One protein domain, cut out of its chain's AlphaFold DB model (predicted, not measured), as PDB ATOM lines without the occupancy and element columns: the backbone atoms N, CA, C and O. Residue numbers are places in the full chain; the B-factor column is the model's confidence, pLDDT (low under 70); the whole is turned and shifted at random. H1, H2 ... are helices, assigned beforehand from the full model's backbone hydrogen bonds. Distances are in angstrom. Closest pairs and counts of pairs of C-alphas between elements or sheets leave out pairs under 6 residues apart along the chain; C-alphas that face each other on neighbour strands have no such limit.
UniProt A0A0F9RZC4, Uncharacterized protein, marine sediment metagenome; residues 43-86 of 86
ATOM      1  N   ILE A  43       2.862  -6.343  21.340       91.50
ATOM      2  CA  ILE A  43       2.402  -5.048  20.818       91.50
ATOM      3  C   ILE A  43       3.006  -4.733  19.442       91.50
ATOM      4  O   ILE A  43       2.367  -4.070  18.625       91.50
ATOM      5  N   MET A  44       4.207  -5.245  19.163       92.50
ATOM      6  CA  MET A  44       4.901  -5.085  17.890       92.50
ATOM      7  C   MET A  44       4.394  -6.031  16.790       92.50
ATOM      8  O   MET A  44       4.705  -5.791  15.620       92.50
ATOM      9  N   ASP A  45       3.589  -7.053  17.112       94.44
ATOM     10  CA  ASP A  45       3.028  -7.980  16.113       94.44
ATOM     11  C   ASP A  45       2.032  -7.277  15.178       94.44
ATOM     12  O   ASP A  45       1.892  -7.639  14.008       94.44
ATOM     13  N   ASN A  46       1.359  -6.230  15.671       95.81
ATOM     14  CA  ASN A  46       0.498  -5.371  14.868       95.81
ATOM     15  C   ASN A  46       1.130  -3.981  14.714       95.81
ATOM     16  O   ASN A  46       1.024  -3.118  15.586       95.81
ATOM     17  N   LYS A  47       1.749  -3.740  13.554       95.38
ATOM     18  CA  LYS A  47       2.429  -2.473  13.245       95.38
ATOM     19  C   LYS A  47       1.518  -1.241  13.370       95.38
ATOM     20  O   LYS A  47       1.982  -0.201  13.826       95.38
ATOM     21  N   GLY A  48       0.247  -1.342  12.973       96.38
ATOM     22  CA  GLY A  48      -0.699  -0.220  13.032       96.38
ATOM     23  C   GLY A  48      -1.051   0.164  14.469       96.38
ATOM     24  O   GLY A  48      -0.976   1.339  14.835       96.38
ATOM     25  N   LEU A  49      -1.340  -0.841  15.299       96.81
ATOM     26  CA  LEU A  49      -1.528  -0.685  16.741       96.81
ATOM     27  C   LEU A  49      -0.291  -0.044  17.384       96.81
ATOM     28  O   LEU A  49      -0.415   0.964  18.082       96.81
ATOM     29  N   TRP A  50       0.890  -0.602  17.104       96.44
ATOM     30  CA  TRP A  50       2.165  -0.108  17.615       96.44
ATOM     31  C   TRP A  50       2.388   1.372  17.285       96.44
ATOM     32  O   TRP A  50       2.593   2.184  18.184       96.44
ATOM     33  N   GLU A  51       2.311   1.749  16.007       97.31
ATOM     34  CA  GLU A  51       2.584   3.120  15.560       97.31
ATOM     35  C   GLU A  51       1.615   4.136  16.178       97.31
ATOM     36  O   GLU A  51       2.026   5.239  16.553       97.31
ATOM     37  N   LYS A  52       0.339   3.767  16.324       97.94
ATOM     38  CA  LYS A  52      -0.688   4.625  16.925       97.94
ATOM     39  C   LYS A  52      -0.462   4.836  18.412       97.94
ATOM     40  O   LYS A  52      -0.475   5.979  18.863       97.94
ATOM     41  N   LEU A  53      -0.228   3.761  19.164       96.88
ATOM     42  CA  LEU A  53       0.042   3.859  20.597       96.88
ATOM     43  C   LEU A  53       1.356   4.594  20.860       96.88
ATOM     44  O   LEU A  53       1.408   5.484  21.704       96.88
ATOM     45  N   TYR A  54       2.395   4.307  20.078       97.06
ATOM     46  CA  TYR A  54       3.658   5.027  20.163       97.06
ATOM     47  C   TYR A  54       3.493   6.521  19.875       97.06
ATOM     48  O   TYR A  54       4.015   7.353  20.614       97.06
ATOM     49  N   GLY A  55       2.731   6.883  18.840       97.06
ATOM     50  CA  GLY A  55       2.415   8.276  18.527       97.06
ATOM     51  C   GLY A  55       1.597   8.969  19.620       97.06
ATOM     52  O   GLY A  55       1.885  10.119  19.951       97.06
ATOM     53  N   PHE A  56       0.623   8.267  20.206       96.06
ATOM     54  CA  PHE A  56      -0.197   8.763  21.313       96.06
ATOM     55  C   PHE A  56       0.656   9.091  22.545       96.06
ATOM     56  O   PHE A  56       0.542  10.178  23.109       96.06
ATOM     57  N   TYR A  57       1.567   8.188  22.910       95.94
ATOM     58  CA  TYR A  57       2.408   8.333  24.095       95.94
ATOM     59  C   TYR A  57       3.710   9.112  23.869       95.94
ATOM     60  O   TYR A  57       4.385   9.447  24.841       95.94
ATOM     61  N   TRP A  58       4.080   9.441  22.628       94.69
ATOM     62  CA  TRP A  58       5.378  10.045  22.285       94.69
ATOM     63  C   TRP A  58       5.748  11.269  23.137       94.69
ATOM     64  O   TRP A  58       6.903  11.433  23.524       94.69
ATOM     65  N   THR A  59       4.782  12.141  23.429       90.31
ATOM     66  CA  THR A  59       5.007  13.369  24.209       90.31
ATOM     67  C   THR A  59       5.038  13.138  25.720       90.31
ATOM     68  O   THR A  59       5.631  13.949  26.430       90.31
ATOM     69  N   GLY A  60       4.417  12.061  26.208       90.88
ATOM     70  CA  GLY A  60       4.399  11.674  27.622       90.88
ATOM     71  C   GLY A  60       5.524  10.711  28.012       90.88
ATOM     72  O   GLY A  60       5.884  10.622  29.184       90.88
ATOM     73  N   MET A  61       6.111  10.017  27.036       95.31
ATOM     74  CA  MET A  61       7.164   9.035  27.258       95.31
ATOM     75  C   MET A  61       8.511   9.711  27.583       95.31
ATOM     76  O   MET A  61       8.894  10.685  26.925       95.31
ATOM     77  N   PRO A  62       9.304   9.179  28.536       96.94
ATOM     78  CA  PRO A  62      10.666   9.652  28.763       96.94
ATOM     79  C   PRO A  62      11.500   9.581  27.482       96.94
ATOM     80  O   PRO A  62      11.578   8.537  26.839       96.94
ATOM     81  N   TYR A  63      12.183  10.672  27.126       94.62
ATOM     82  CA  TYR A  63      12.913  10.762  25.853       94.62
ATOM     83  C   TYR A  63      13.937   9.632  25.646       94.62
ATOM     84  O   TYR A  63      14.105   9.136  24.533       94.62
ATOM     85  N   GLY A  64      14.630   9.215  26.710       97.19
ATOM     86  CA  GLY A  64      15.582   8.105  26.651       97.19
ATOM     87  C   GLY A  64      14.911   6.767  26.325       97.19
ATOM     88  O   GLY A  64      15.442   6.017  25.507       97.19
ATOM     89  N   THR A  65      13.729   6.510  26.887       97.50
ATOM     90  CA  THR A  65      12.891   5.349  26.559       97.50
ATOM     91  C   THR A  65      12.373   5.464  25.135       97.50
ATOM     92  O   THR A  65      12.631   4.578  24.341       97.50
ATOM     93  N   ALA A  66      11.797   6.606  24.748       95.94
ATOM     94  CA  ALA A  66      11.265   6.852  23.404       95.94
ATOM     95  C   ALA A  66      12.312   6.718  22.284       95.94
ATOM     96  O   ALA A  66      11.986   6.470  21.128       95.94
ATOM     97  N   LYS A  67      13.599   6.880  22.606       95.88
ATOM     98  CA  LYS A  67      14.716   6.641  21.679       95.88
ATOM     99  C   LYS A  67      15.349   5.255  21.804       95.88
ATOM    100  O   LYS A  67      16.401   5.050  21.202       95.88
ATOM    101  N   ALA A  68      14.753   4.348  22.574       95.12
ATOM    102  CA  ALA A  68      15.292   3.032  22.900       95.12
ATOM    103  C   ALA A  68      16.738   3.087  23.443       95.12
ATOM    104  O   ALA A  68      17.578   2.247  23.130       95.12
ATOM    105  N   ARG A  69      17.073   4.138  24.210       95.25
ATOM    106  CA  ARG A  69      18.419   4.375  24.769       95.25
ATOM    107  C   ARG A  69      18.543   3.941  26.221       95.25
ATOM    108  O   ARG A  69      19.598   3.466  26.622       95.25
ATOM    109  N   THR A  70      17.503   4.187  27.012       95.19
ATOM    110  CA  THR A  70      17.495   3.931  28.463       95.19
ATOM    111  C   THR A  70      16.375   2.989  28.898       95.19
ATOM    112  O   THR A  70      16.235   2.743  30.088       95.19
ATOM    113  N   GLY A  71      15.570   2.500  27.955       94.38
ATOM    114  CA  GLY A  71      14.435   1.604  28.173       94.38
ATOM    115  C   GLY A  71      13.787   1.244  26.838       94.38
ATOM    116  O   GLY A  71      14.157   1.827  25.816       94.38
ATOM    117  N   ASP A  72      12.840   0.311  26.856       95.88
ATOM    118  CA  ASP A  72      12.099  -0.120  25.671       95.88
ATOM    119  C   ASP A  72      10.754   0.630  25.568       95.88
ATOM    120  O   ASP A  72       9.941   0.568  26.494       95.88
ATOM    121  N   PRO A  73      10.499   1.362  24.466       96.94
ATOM    122  CA  PRO A  73       9.188   1.926  24.171       96.94
ATOM    123  C   PRO A  73       8.015   0.940  24.272       96.94
ATOM    124  O   PRO A  73       6.946   1.336  24.727       96.94
ATOM    125  N   ALA A  74       8.191  -0.305  23.822       95.12
ATOM    126  CA  ALA A  74       7.136  -1.314  23.805       95.12
ATOM    127  C   ALA A  74       6.752  -1.739  25.225       95.12
ATOM    128  O   ALA A  74       5.572  -1.713  25.573       95.12
ATOM    129  N   GLU A  75       7.756  -2.038  26.053       95.38
ATOM    130  CA  GLU A  75       7.585  -2.372  27.471       95.38
ATOM    131  C   GLU A  75       6.925  -1.215  28.231       95.38
ATOM    132  O   GLU A  75       5.925  -1.407  28.914       95.38
ATOM    133  N   TRP A  76       7.397   0.018  28.026       96.56
ATOM    134  CA  TRP A  76       6.831   1.184  28.705       96.56
ATOM    135  C   TRP A  76       5.360   1.422  28.344       96.56
ATOM    136  O   TRP A  76       4.548   1.721  29.217       96.56
ATOM    137  N   ILE A  77       4.994   1.289  27.063       96.06
ATOM    138  CA  ILE A  77       3.596   1.431  26.627       96.06
ATOM    139  C   ILE A  77       2.737   0.303  27.197       96.06
ATOM    140  O   ILE A  77       1.607   0.562  27.609       96.06
ATOM    141  N   TYR A  78       3.257  -0.924  27.239       94.94
ATOM    142  CA  TYR A  78       2.563  -2.044  27.864       94.94
ATOM    143  C   TYR A  78       2.260  -1.758  29.340       94.94
ATOM    144  O   TYR A  78       1.111  -1.896  29.751       94.94
ATOM    145  N   ASP A  79       3.236  -1.259  30.099       94.56
ATOM    146  CA  ASP A  79       3.045  -0.887  31.504       94.56
ATOM    147  C   ASP A  79       1.962   0.189  31.671       94.56
ATOM    148  O   ASP A  79       1.085   0.052  32.524       94.56
ATOM    149  N   GLN A  80       1.951   1.223  30.817       94.12
ATOM    150  CA  GLN A  80       0.887   2.238  30.850       94.12
ATOM    151  C   GLN A  80      -0.496   1.632  30.588       94.12
ATOM    152  O   GLN A  80      -1.468   1.997  31.245       94.12
ATOM    153  N   LEU A  81      -0.606   0.701  29.638       92.62
ATOM    154  CA  LEU A  81      -1.872   0.035  29.329       92.62
ATOM    155  C   LEU A  81      -2.339  -0.878  30.465       92.62
ATOM    156  O   LEU A  81      -3.540  -0.944  30.728       92.62
ATOM    157  N   VAL A  82      -1.415  -1.568  31.136       91.44
ATOM    158  CA  VAL A  82      -1.704  -2.383  32.322       91.44
ATOM    159  C   VAL A  82      -2.221  -1.500  33.455       91.44
ATOM    160  O   VAL A  82      -3.260  -1.813  34.030       91.44
ATOM    161  N   ASP A  83      -1.564  -0.374  33.730       90.62
ATOM    162  CA  ASP A  83      -1.998   0.576  34.760       90.62
ATOM    163  C   ASP A  83      -3.356   1.220  34.432       90.62
ATOM    164  O   ASP A  83      -4.158   1.469  35.328       90.62
ATOM    165  N   LEU A  84      -3.634   1.466  33.149       88.62
ATOM    166  CA  LEU A  84      -4.888   2.062  32.682       88.62
ATOM    167  C   LEU A  84      -6.087   1.102  32.756       88.62
ATOM    168  O   LEU A  84      -7.232   1.550  32.852       88.62
ATOM    169  N   LEU A  85      -5.842  -0.206  32.633       79.12
ATOM    170  CA  LEU A  85      -6.877  -1.242  32.518       79.12
ATOM    171  C   LEU A  85      -7.078  -2.074  33.798       79.12
ATOM    172  O   LEU A  85      -7.995  -2.899  33.822       79.12
ATOM    173  N   ASN A  86      -6.256  -1.852  34.828       72.69
ATOM    174  CA  ASN A  86      -6.378  -2.447  36.166       72.69
ATOM    175  C   ASN A  86      -7.273  -1.623  37.103       72.69
ATOM    176  O   ASN A  86      -7.965  -2.253  37.937       72.69
TER     177      ASN A  86
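What this domain is: This is residues 43 to 86 of the 86 residues of an uncharacterized protein of marine sediment metagenome (UniProt A0A0F9RZC4). Two longer helices, H1 and H3, meet near the end of the one and the start of the other as a wide V, with short H2 in the loop that joins them at the corner. The printed part has 44 residues with three named helices, H1, H2, H3 in that order, and no named strand; the class is all helix. It is compact, with a radius of gyration of the C-alphas of 10.0 A and spans of 24 by 24 by 16 A.

Where its parts are: Find C-alpha 47 at (2.429, -2.473, 13.245); from there H1, residues 47 to 57, runs 15.3 A. Next comes H2, residues 63 to 66. H3, residues 73 to 85, runs 18.4 A to C-alpha 85 at (-6.877, -1.242, 32.518).

How they stand to each other: Look at Tyr 54 and Ile 77, the closest C-alphas of H1 and H3, 7.4 A apart: the helices touch, about perpendicular at 75 degrees, H3 with residues 73 to 77 alone. H2 and H3 only just touch, with 3 pairs of C-alphas within 8 A, the closest Ala 66 and Pro 73 at 5.4 A, H3 with residues 73 to 76 alone. H1 and H2 are only just apart, their closest C-alphas 8.5 A from each other. In H1 and H3 every O i to N i+4 pair is within hydrogen-bond range; H2 is too short for such a pair.

The domain as a whole: The farthest C-alphas, Arg 69 and Asn 86, stand 28.1 A apart. The printed part has no cut; the link H1 to H2 is tight, H2 to H3 short. No printed residue is under 70 in pLDDT.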